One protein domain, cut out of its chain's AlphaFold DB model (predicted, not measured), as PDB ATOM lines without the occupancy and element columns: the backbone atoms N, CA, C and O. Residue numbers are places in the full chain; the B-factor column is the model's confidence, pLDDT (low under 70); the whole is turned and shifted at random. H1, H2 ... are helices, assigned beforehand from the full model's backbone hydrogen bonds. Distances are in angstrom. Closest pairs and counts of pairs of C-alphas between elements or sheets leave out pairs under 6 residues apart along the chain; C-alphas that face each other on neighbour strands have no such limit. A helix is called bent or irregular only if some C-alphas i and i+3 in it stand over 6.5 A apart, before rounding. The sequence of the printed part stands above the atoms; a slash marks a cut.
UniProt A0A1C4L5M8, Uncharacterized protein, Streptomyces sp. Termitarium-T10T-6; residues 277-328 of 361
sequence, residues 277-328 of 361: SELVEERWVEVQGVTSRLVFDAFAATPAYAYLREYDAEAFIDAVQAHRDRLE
ATOM      1  N   SER A 277     105.540  -8.044  53.513       81.31
ATOM      2  CA  SER A 277     104.171  -8.464  53.819       81.31
ATOM      3  C   SER A 277     103.761  -9.764  53.116       81.31
ATOM      4  O   SER A 277     103.123 -10.596  53.751       81.31
ATOM      5  N   GLU A 278     104.184  -9.989  51.867       82.06
ATOM      6  CA  GLU A 278     103.915 -11.237  51.131       82.06
ATOM      7  C   GLU A 278     104.656 -12.419  51.765       82.06
ATOM      8  O   GLU A 278     104.087 -13.496  51.918       82.06
ATOM      9  N   LEU A 279     105.904 -12.209  52.199       82.75
ATOM     10  CA  LEU A 279     106.687 -13.235  52.893       82.75
ATOM     11  C   LEU A 279     106.043 -13.637  54.227       82.75
ATOM     12  O   LEU A 279     105.933 -14.825  54.532       82.75
ATOM     13  N   VAL A 280     105.630 -12.648  55.026       87.44
ATOM     14  CA  VAL A 280     104.946 -12.881  56.306       87.44
ATOM     15  C   VAL A 280     103.625 -13.614  56.083       87.44
ATOM     16  O   VAL A 280     103.300 -14.505  56.859       87.44
ATOM     17  N   GLU A 281     102.891 -13.287  55.019       86.00
ATOM     18  CA  GLU A 281     101.660 -13.981  54.631       86.00
ATOM     19  C   GLU A 281     101.908 -15.441  54.246       86.00
ATOM     20  O   GLU A 281     101.250 -16.340  54.770       86.00
ATOM     21  N   GLU A 282     102.880 -15.694  53.367       83.31
ATOM     22  CA  GLU A 282     103.222 -17.043  52.909       83.31
ATOM     23  C   GLU A 282     103.670 -17.942  54.072       83.31
ATOM     24  O   GLU A 282     103.356 -19.135  54.101       83.31
ATOM     25  N   ARG A 283     104.373 -17.365  55.055       86.19
ATOM     26  CA  ARG A 283     104.988 -18.091  56.176       86.19
ATOM     27  C   ARG A 283     104.350 -17.802  57.527       86.19
ATOM     28  O   ARG A 283     104.971 -18.049  58.559       86.19
ATOM     29  N   TRP A 284     103.108 -17.321  57.551       89.06
ATOM     30  CA  TRP A 284     102.483 -16.793  58.768       89.06
ATOM     31  C   TRP A 284     102.569 -17.744  59.966       89.06
ATOM     32  O   TRP A 284     102.973 -17.347  61.058       89.06
ATOM     33  N   VAL A 285     102.263 -19.026  59.751       88.69
ATOM     34  CA  VAL A 285     102.285 -20.049  60.809       88.69
ATOM     35  C   VAL A 285     103.667 -20.179  61.456       88.69
ATOM     36  O   VAL A 285     103.749 -20.404  62.664       88.69
ATOM     37  N   GLU A 286     104.730 -20.017  60.669       85.88
ATOM     38  CA  GLU A 286     106.121 -20.108  61.115       85.88
ATOM     39  C   GLU A 286     106.552 -18.853  61.883       85.88
ATOM     40  O   GLU A 286     107.226 -18.960  62.904       85.88
ATOM     41  N   VAL A 287     106.160 -17.666  61.409       90.31
ATOM     42  CA  VAL A 287     106.746 -16.390  61.857       90.31
ATOM     43  C   VAL A 287     105.852 -15.582  62.798       90.31
ATOM     44  O   VAL A 287     106.317 -14.612  63.391       90.31
ATOM     45  N   GLN A 288     104.600 -15.995  63.018       90.88
ATOM     46  CA  GLN A 288     103.655 -15.311  63.914       90.88
ATOM     47  C   GLN A 288     104.177 -15.121  65.347       90.88
ATOM     48  O   GLN A 288     103.660 -14.274  66.063       90.88
ATOM     49  N   GLY A 289     105.172 -15.893  65.797       89.94
ATOM     50  CA  GLY A 289     105.783 -15.741  67.123       89.94
ATOM     51  C   GLY A 289     106.831 -14.625  67.217       89.94
ATOM     52  O   GLY A 289     107.204 -14.239  68.323       89.94
ATOM     53  N   VAL A 290     107.304 -14.090  66.088       92.12
ATOM     54  CA  VAL A 290     108.411 -13.127  66.021       92.12
ATOM     55  C   VAL A 290     107.913 -11.717  66.350       92.12
ATOM     56  O   VAL A 290     107.575 -10.929  65.477       92.12
ATOM     57  N   THR A 291     107.821 -11.408  67.644       91.88
ATOM     58  CA  THR A 291     107.241 -10.148  68.160       91.88
ATOM     59  C   THR A 291     108.244  -9.184  68.769       91.88
ATOM     60  O   THR A 291     107.882  -8.072  69.142       91.88
ATOM     61  N   SER A 292     109.493  -9.607  68.923       93.12
ATOM     62  CA  SER A 292     110.547  -8.799  69.522       93.12
ATOM     63  C   SER A 292     111.892  -9.169  68.926       93.12
ATOM     64  O   SER A 292     112.069 -10.274  68.404       93.12
ATOM     65  N   ARG A 293     112.863  -8.265  69.072       92.31
ATOM     66  CA  ARG A 293     114.224  -8.473  68.577       92.31
ATOM     67  C   ARG A 293     114.859  -9.760  69.106       92.31
ATOM     68  O   ARG A 293     115.464 -10.502  68.343       92.31
ATOM     69  N   LEU A 294     114.649 -10.064  70.386       92.06
ATOM     70  CA  LEU A 294     115.158 -11.286  71.007       92.06
ATOM     71  C   LEU A 294     114.622 -12.550  70.316       92.06
ATOM     72  O   LEU A 294     115.372 -13.496  70.088       92.06
ATOM     73  N   VAL A 295     113.330 -12.568  69.978       91.69
ATOM     74  CA  VAL A 295     112.712 -13.712  69.292       91.69
ATOM     75  C   VAL A 295     113.187 -13.791  67.845       91.69
ATOM     76  O   VAL A 295     113.482 -14.884  67.372       91.69
ATOM     77  N   PHE A 296     113.323 -12.652  67.164       92.69
ATOM     78  CA  PHE A 296     113.888 -12.603  65.817       92.69
ATOM     79  C   PHE A 296     115.299 -13.199  65.781       92.69
ATOM     80  O   PHE A 296     115.556 -14.108  64.997       92.69
ATOM     81  N   ASP A 297     116.187 -12.748  66.671       91.25
ATOM     82  CA  ASP A 297     117.570 -13.229  66.726       91.25
ATOM     83  C   ASP A 297     117.623 -14.738  67.045       91.25
ATOM     84  O   ASP A 297     118.418 -15.473  66.455       91.25
ATOM     85  N   ALA A 298     116.737 -15.233  67.919       89.31
ATOM     86  CA  ALA A 298     116.629 -16.658  68.238       89.31
ATOM     87  C   ALA A 298     116.147 -17.504  67.044       89.31
ATOM     88  O   ALA A 298     116.695 -18.579  66.776       89.31
ATOM     89  N   PHE A 299     115.150 -17.021  66.298       89.94
ATOM     90  CA  PHE A 299     114.682 -17.683  65.082       89.94
ATOM     91  C   PHE A 299     115.772 -17.658  64.008       89.94
ATOM     92  O   PHE A 299     116.140 -18.713  63.504       89.94
ATOM     93  N   ALA A 300     116.374 -16.501  63.729       86.62
ATOM     94  CA  ALA A 300     117.430 -16.345  62.726       86.62
ATOM     95  C   ALA A 300     118.691 -17.190  63.019       86.62
ATOM     96  O   ALA A 300     119.419 -17.585  62.097       86.62
ATOM     97  N   ALA A 301     118.956 -17.494  64.293       84.75
ATOM     98  CA  ALA A 301     120.015 -18.412  64.712       84.75
ATOM     99  C   ALA A 301     119.677 -19.896  64.456       84.75
ATOM    100  O   ALA A 301     120.580 -20.731  64.388       84.75
ATOM    101  N   THR A 302     118.401 -20.236  64.283       82.19
ATOM    102  CA  THR A 302     117.942 -21.602  64.007       82.19
ATOM    103  C   THR A 302     118.082 -21.914  62.510       82.19
ATOM    104  O   THR A 302     117.595 -21.137  61.688       82.19
ATOM    105  N   PRO A 303     118.687 -23.052  62.105       75.00
ATOM    106  CA  PRO A 303     118.923 -23.366  60.689       75.00
ATOM    107  C   PRO A 303     117.671 -23.321  59.802       75.00
ATOM    108  O   PRO A 303     117.749 -22.866  58.666       75.00
ATOM    109  N   ALA A 304     116.513 -23.730  60.330       75.12
ATOM    110  CA  ALA A 304     115.240 -23.709  59.607       75.12
ATOM    111  C   ALA A 304     114.748 -22.292  59.246       75.12
ATOM    112  O   ALA A 304     113.977 -22.147  58.305       75.12
ATOM    113  N   TYR A 305     115.208 -21.253  59.954       83.12
ATOM    114  CA  TYR A 305     114.820 -19.855  59.722       83.12
ATOM    115  C   TYR A 305     116.027 -18.962  59.412       83.12
ATOM    116  O   TYR A 305     115.980 -17.745  59.593       83.12
ATOM    117  N   ALA A 306     117.126 -19.548  58.926       79.38
ATOM    118  CA  ALA A 306     118.349 -18.813  58.609       79.38
ATOM    119  C   ALA A 306     118.128 -17.696  57.570       79.38
ATOM    120  O   ALA A 306     118.844 -16.695  57.604       79.38
ATOM    121  N   TYR A 307     117.107 -17.826  56.711       80.06
ATOM    122  CA  TYR A 307     116.704 -16.801  55.740       80.06
ATOM    123  C   TYR A 307     116.347 -15.457  56.397       80.06
ATOM    124  O   TYR A 307     116.484 -14.414  55.766       80.06
ATOM    125  N   LEU A 308     115.940 -15.448  57.674       84.94
ATOM    126  CA  LEU A 308     115.635 -14.214  58.401       84.94
ATOM    127  C   LEU A 308     116.852 -13.289  58.522       84.94
ATOM    128  O   LEU A 308     116.684 -12.076  58.576       84.94
ATOM    129  N   ARG A 309     118.082 -13.826  58.483       84.19
ATOM    130  CA  ARG A 309     119.321 -13.026  58.546       84.19
ATOM    131  C   ARG A 309     119.491 -12.069  57.363       84.19
ATOM    132  O   ARG A 309     120.337 -11.180  57.423       84.19
ATOM    133  N   GLU A 310     118.735 -12.267  56.286       82.50
ATOM    134  CA  GLU A 310     118.774 -11.407  55.103       82.50
ATOM    135  C   GLU A 310     117.923 -10.135  55.251       82.50
ATOM    136  O   GLU A 310     118.054  -9.224  54.429       82.50
ATOM    137  N   TYR A 311     117.096 -10.047  56.299       84.31
ATOM    138  CA  TYR A 311     116.154  -8.952  56.534       84.31
ATOM    139  C   TYR A 311     116.552  -8.080  57.721       84.31
ATOM    140  O   TYR A 311     117.225  -8.520  58.655       84.31
ATOM    141  N   ASP A 312     116.086  -6.831  57.696       88.25
ATOM    142  CA  ASP A 312     116.143  -5.963  58.866       88.25
ATOM    143  C   ASP A 312     115.145  -6.443  59.931       88.25
ATOM    144  O   ASP A 312     113.973  -6.691  59.638       88.25
ATOM    145  N   ALA A 313     115.629  -6.595  61.165       88.81
ATOM    146  CA  ALA A 313     114.856  -7.181  62.254       88.81
ATOM    147  C   ALA A 313     113.642  -6.324  62.636       88.81
ATOM    148  O   ALA A 313     112.568  -6.873  62.871       88.81
ATOM    149  N   GLU A 314     113.800  -4.999  62.679       89.94
ATOM    150  CA  GLU A 314     112.722  -4.083  63.063       89.94
ATOM    151  C   GLU A 314     111.644  -4.067  61.976       89.94
ATOM    152  O   GLU A 314     110.474  -4.320  62.257       89.94
ATOM    153  N   ALA A 315     112.051  -3.920  60.710       88.62
ATOM    154  CA  ALA A 315     111.124  -3.952  59.580       88.62
ATOM    155  C   ALA A 315     110.346  -5.280  59.480       88.62
ATOM    156  O   ALA A 315     109.175  -5.291  59.091       88.62
ATOM    157  N   PHE A 316     110.977  -6.407  59.827       90.38
ATOM    158  CA  PHE A 316     110.315  -7.709  59.848       90.38
ATOM    159  C   PHE A 316     109.282  -7.813  60.978       90.38
ATOM    160  O   PHE A 316     108.165  -8.279  60.749       90.38
ATOM    161  N   ILE A 317     109.630  -7.364  62.189       92.56
ATOM    162  CA  ILE A 317     108.722  -7.372  63.344       92.56
ATOM    163  C   ILE A 317     107.500  -6.489  63.070       92.56
ATOM    164  O   ILE A 317     106.372  -6.923  63.317       92.56
ATOM    165  N   ASP A 318     107.704  -5.306  62.490       91.50
ATOM    166  CA  ASP A 318     106.621  -4.403  62.094       91.50
ATOM    167  C   ASP A 318     105.685  -5.061  61.069       91.50
ATOM    168  O   ASP A 318     104.462  -4.968  61.181       91.50
ATOM    169  N   ALA A 319     106.231  -5.796  60.094       90.56
ATOM    170  CA  ALA A 319     105.434  -6.523  59.106       90.56
ATOM    171  C   ALA A 319     104.611  -7.669  59.731       90.56
ATOM    172  O   ALA A 319     103.455  -7.875  59.350       90.56
ATOM    173  N   VAL A 320     105.172  -8.388  60.713       92.75
ATOM    174  CA  VAL A 320     104.459  -9.423  61.485       92.75
ATOM    175  C   VAL A 320     103.311  -8.813  62.287       92.75
ATOM    176  O   VAL A 320     102.204  -9.356  62.270       92.75
ATOM    177  N   GLN A 321     103.540  -7.676  62.951       91.75
ATOM    178  CA  GLN A 321     102.496  -6.955  63.686       91.75
ATOM    179  C   GLN A 321     101.396  -6.459  62.742       91.75
ATOM    180  O   GLN A 321     100.229  -6.769  62.954       91.75
ATOM    181  N   ALA A 322     101.763  -5.820  61.630       90.00
ATOM    182  CA  ALA A 322     100.804  -5.332  60.644       90.00
ATOM    183  C   ALA A 322      99.963  -6.456  60.011       90.00
ATOM    184  O   ALA A 322      98.797  -6.248  59.670       90.00
ATOM    185  N   HIS A 323     100.520  -7.655  59.813       91.56
ATOM    186  CA  HIS A 323      99.734  -8.804  59.359       91.56
ATOM    187  C   HIS A 323      98.804  -9.338  60.456       91.56
ATOM    188  O   HIS A 323      97.643  -9.634  60.170       91.56
ATOM    189  N   ARG A 324      99.266  -9.394  61.712       92.81
ATOM    190  CA  ARG A 324      98.423  -9.765  62.858       92.81
ATOM    191  C   ARG A 324      97.222  -8.836  62.998       92.81
ATOM    192  O   ARG A 324      96.095  -9.315  63.051       92.81
ATOM    193  N   ASP A 325      97.459  -7.530  62.968       90.31
ATOM    194  CA  ASP A 325      96.414  -6.514  63.104       90.31
ATOM    195  C   ASP A 325      95.372  -6.624  61.980       90.31
ATOM    196  O   ASP A 325      94.168  -6.496  62.219       90.31
ATOM    197  N   ARG A 326      95.813  -6.953  60.754       88.00
ATOM    198  CA  ARG A 326      94.918  -7.243  59.621       88.00
ATOM    199  C   ARG A 326      94.049  -8.481  59.854       88.00
ATOM    200  O   ARG A 326      92.870  -8.443  59.510       88.00
ATOM    201  N   LEU A 327      94.598  -9.555  60.428       86.50
ATOM    202  CA  LEU A 327      93.839 -10.768  60.768       86.50
ATOM    203  C   LEU A 327      92.857 -10.540  61.927       86.50
ATOM    204  O   LEU A 327      91.768 -11.109  61.927       86.50
ATOM    205  N   GLU A 328      93.228  -9.701  62.893       83.81
ATOM    206  CA  GLU A 328      92.409  -9.351  64.061       83.81
ATOM    207  C   GLU A 328      91.364  -8.256  63.763       83.81
ATOM    208  O   GLU A 328      90.514  -7.959  64.602       83.81
TER     209      GLU A 328
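This is residues 277 to 328 of the 361 residues of an uncharacterized protein of Streptomyces sp. Termitarium-T10T-6 (UniProt A0A1C4L5M8). One long helix, H5, makes a bar along one side of this small helical domain, and two groups of shorter helices sit along it on the same side: H3 and H4 at the end where H5 begins, H1 and H2 near its middle. H1 crosses H5 steeply, H3 stands about perpendicular to it, and H4 packs on H3 alone. The printed part has 52 residues with five named helices, H1 to H5 in order along the chain, and no named strand; its class is all helix. It is compact, with a radius of gyration of the C-alphas of 10.1 A, and elongated, spanning 29 by 19 by 16 A.

Begin with H5, residues 313 to 328. With residues 313 to 317 alone it touches H3, residues 293 to 301; the closest C-alphas are those of Ala 313 and Arg 293, 6.5 A apart, and the lines stand about perpendicular at 74 degrees. H3 also touches H4, residues 303 to 310, closest at the C-alphas of Ala 300 and Ala 306, 4.9 A apart; these two run opposite ways at a steep tilt of 61 degrees. Go back to H5: with residues 319 to 323 alone it touches H1, residues 277 to 282, and the closest C-alphas are those of Ala 319 and Ser 277, 5.8 A apart. They run the same way at a steep tilt of 69 degrees, only just short of about perpendicular. H2, residues 284 to 287, is close to H1 but not clearly touching; the closest C-alphas, of Val 287 and Val 280, are 6.8 A apart. H2 is likewise close to H5 but not clearly touching, with the C-alphas of Val 287 and Val 320 closest at 7.3 A. H1 is apart from H3 and H4. The packing of the helices is mostly crossed: of three touching pairs with a tilt, 0 are at a shallow tilt. Every O i to N i+4 pair is within hydrogen-bond range in H1, H3 and H5; H2 is too short for such a pair, and H4 has 0 of 4, but 4 of 5 O i to N i+3 pairs.

Find C-alpha 313 at (114.856, -7.181, 62.254); from there H5 runs 22.6 A to C-alpha 328 at (92.409, -9.351, 64.061). H1 begins at C-alpha 277, (104.171, -8.464, 53.819), and is 8.7 A long; H2 is 5.3 A, H3 12.1 A and H4 13.2 A. H4 is irregular: C-alphas 304 and 307 are 8.1 A apart.

The two C-alphas farthest apart are those of Pro 303 and Glu 328, at 30.2 A. The printed part has no cut, and the four links between the helices are tight. The mean pLDDT of the printed part is 87.5, and no printed residue is under 70.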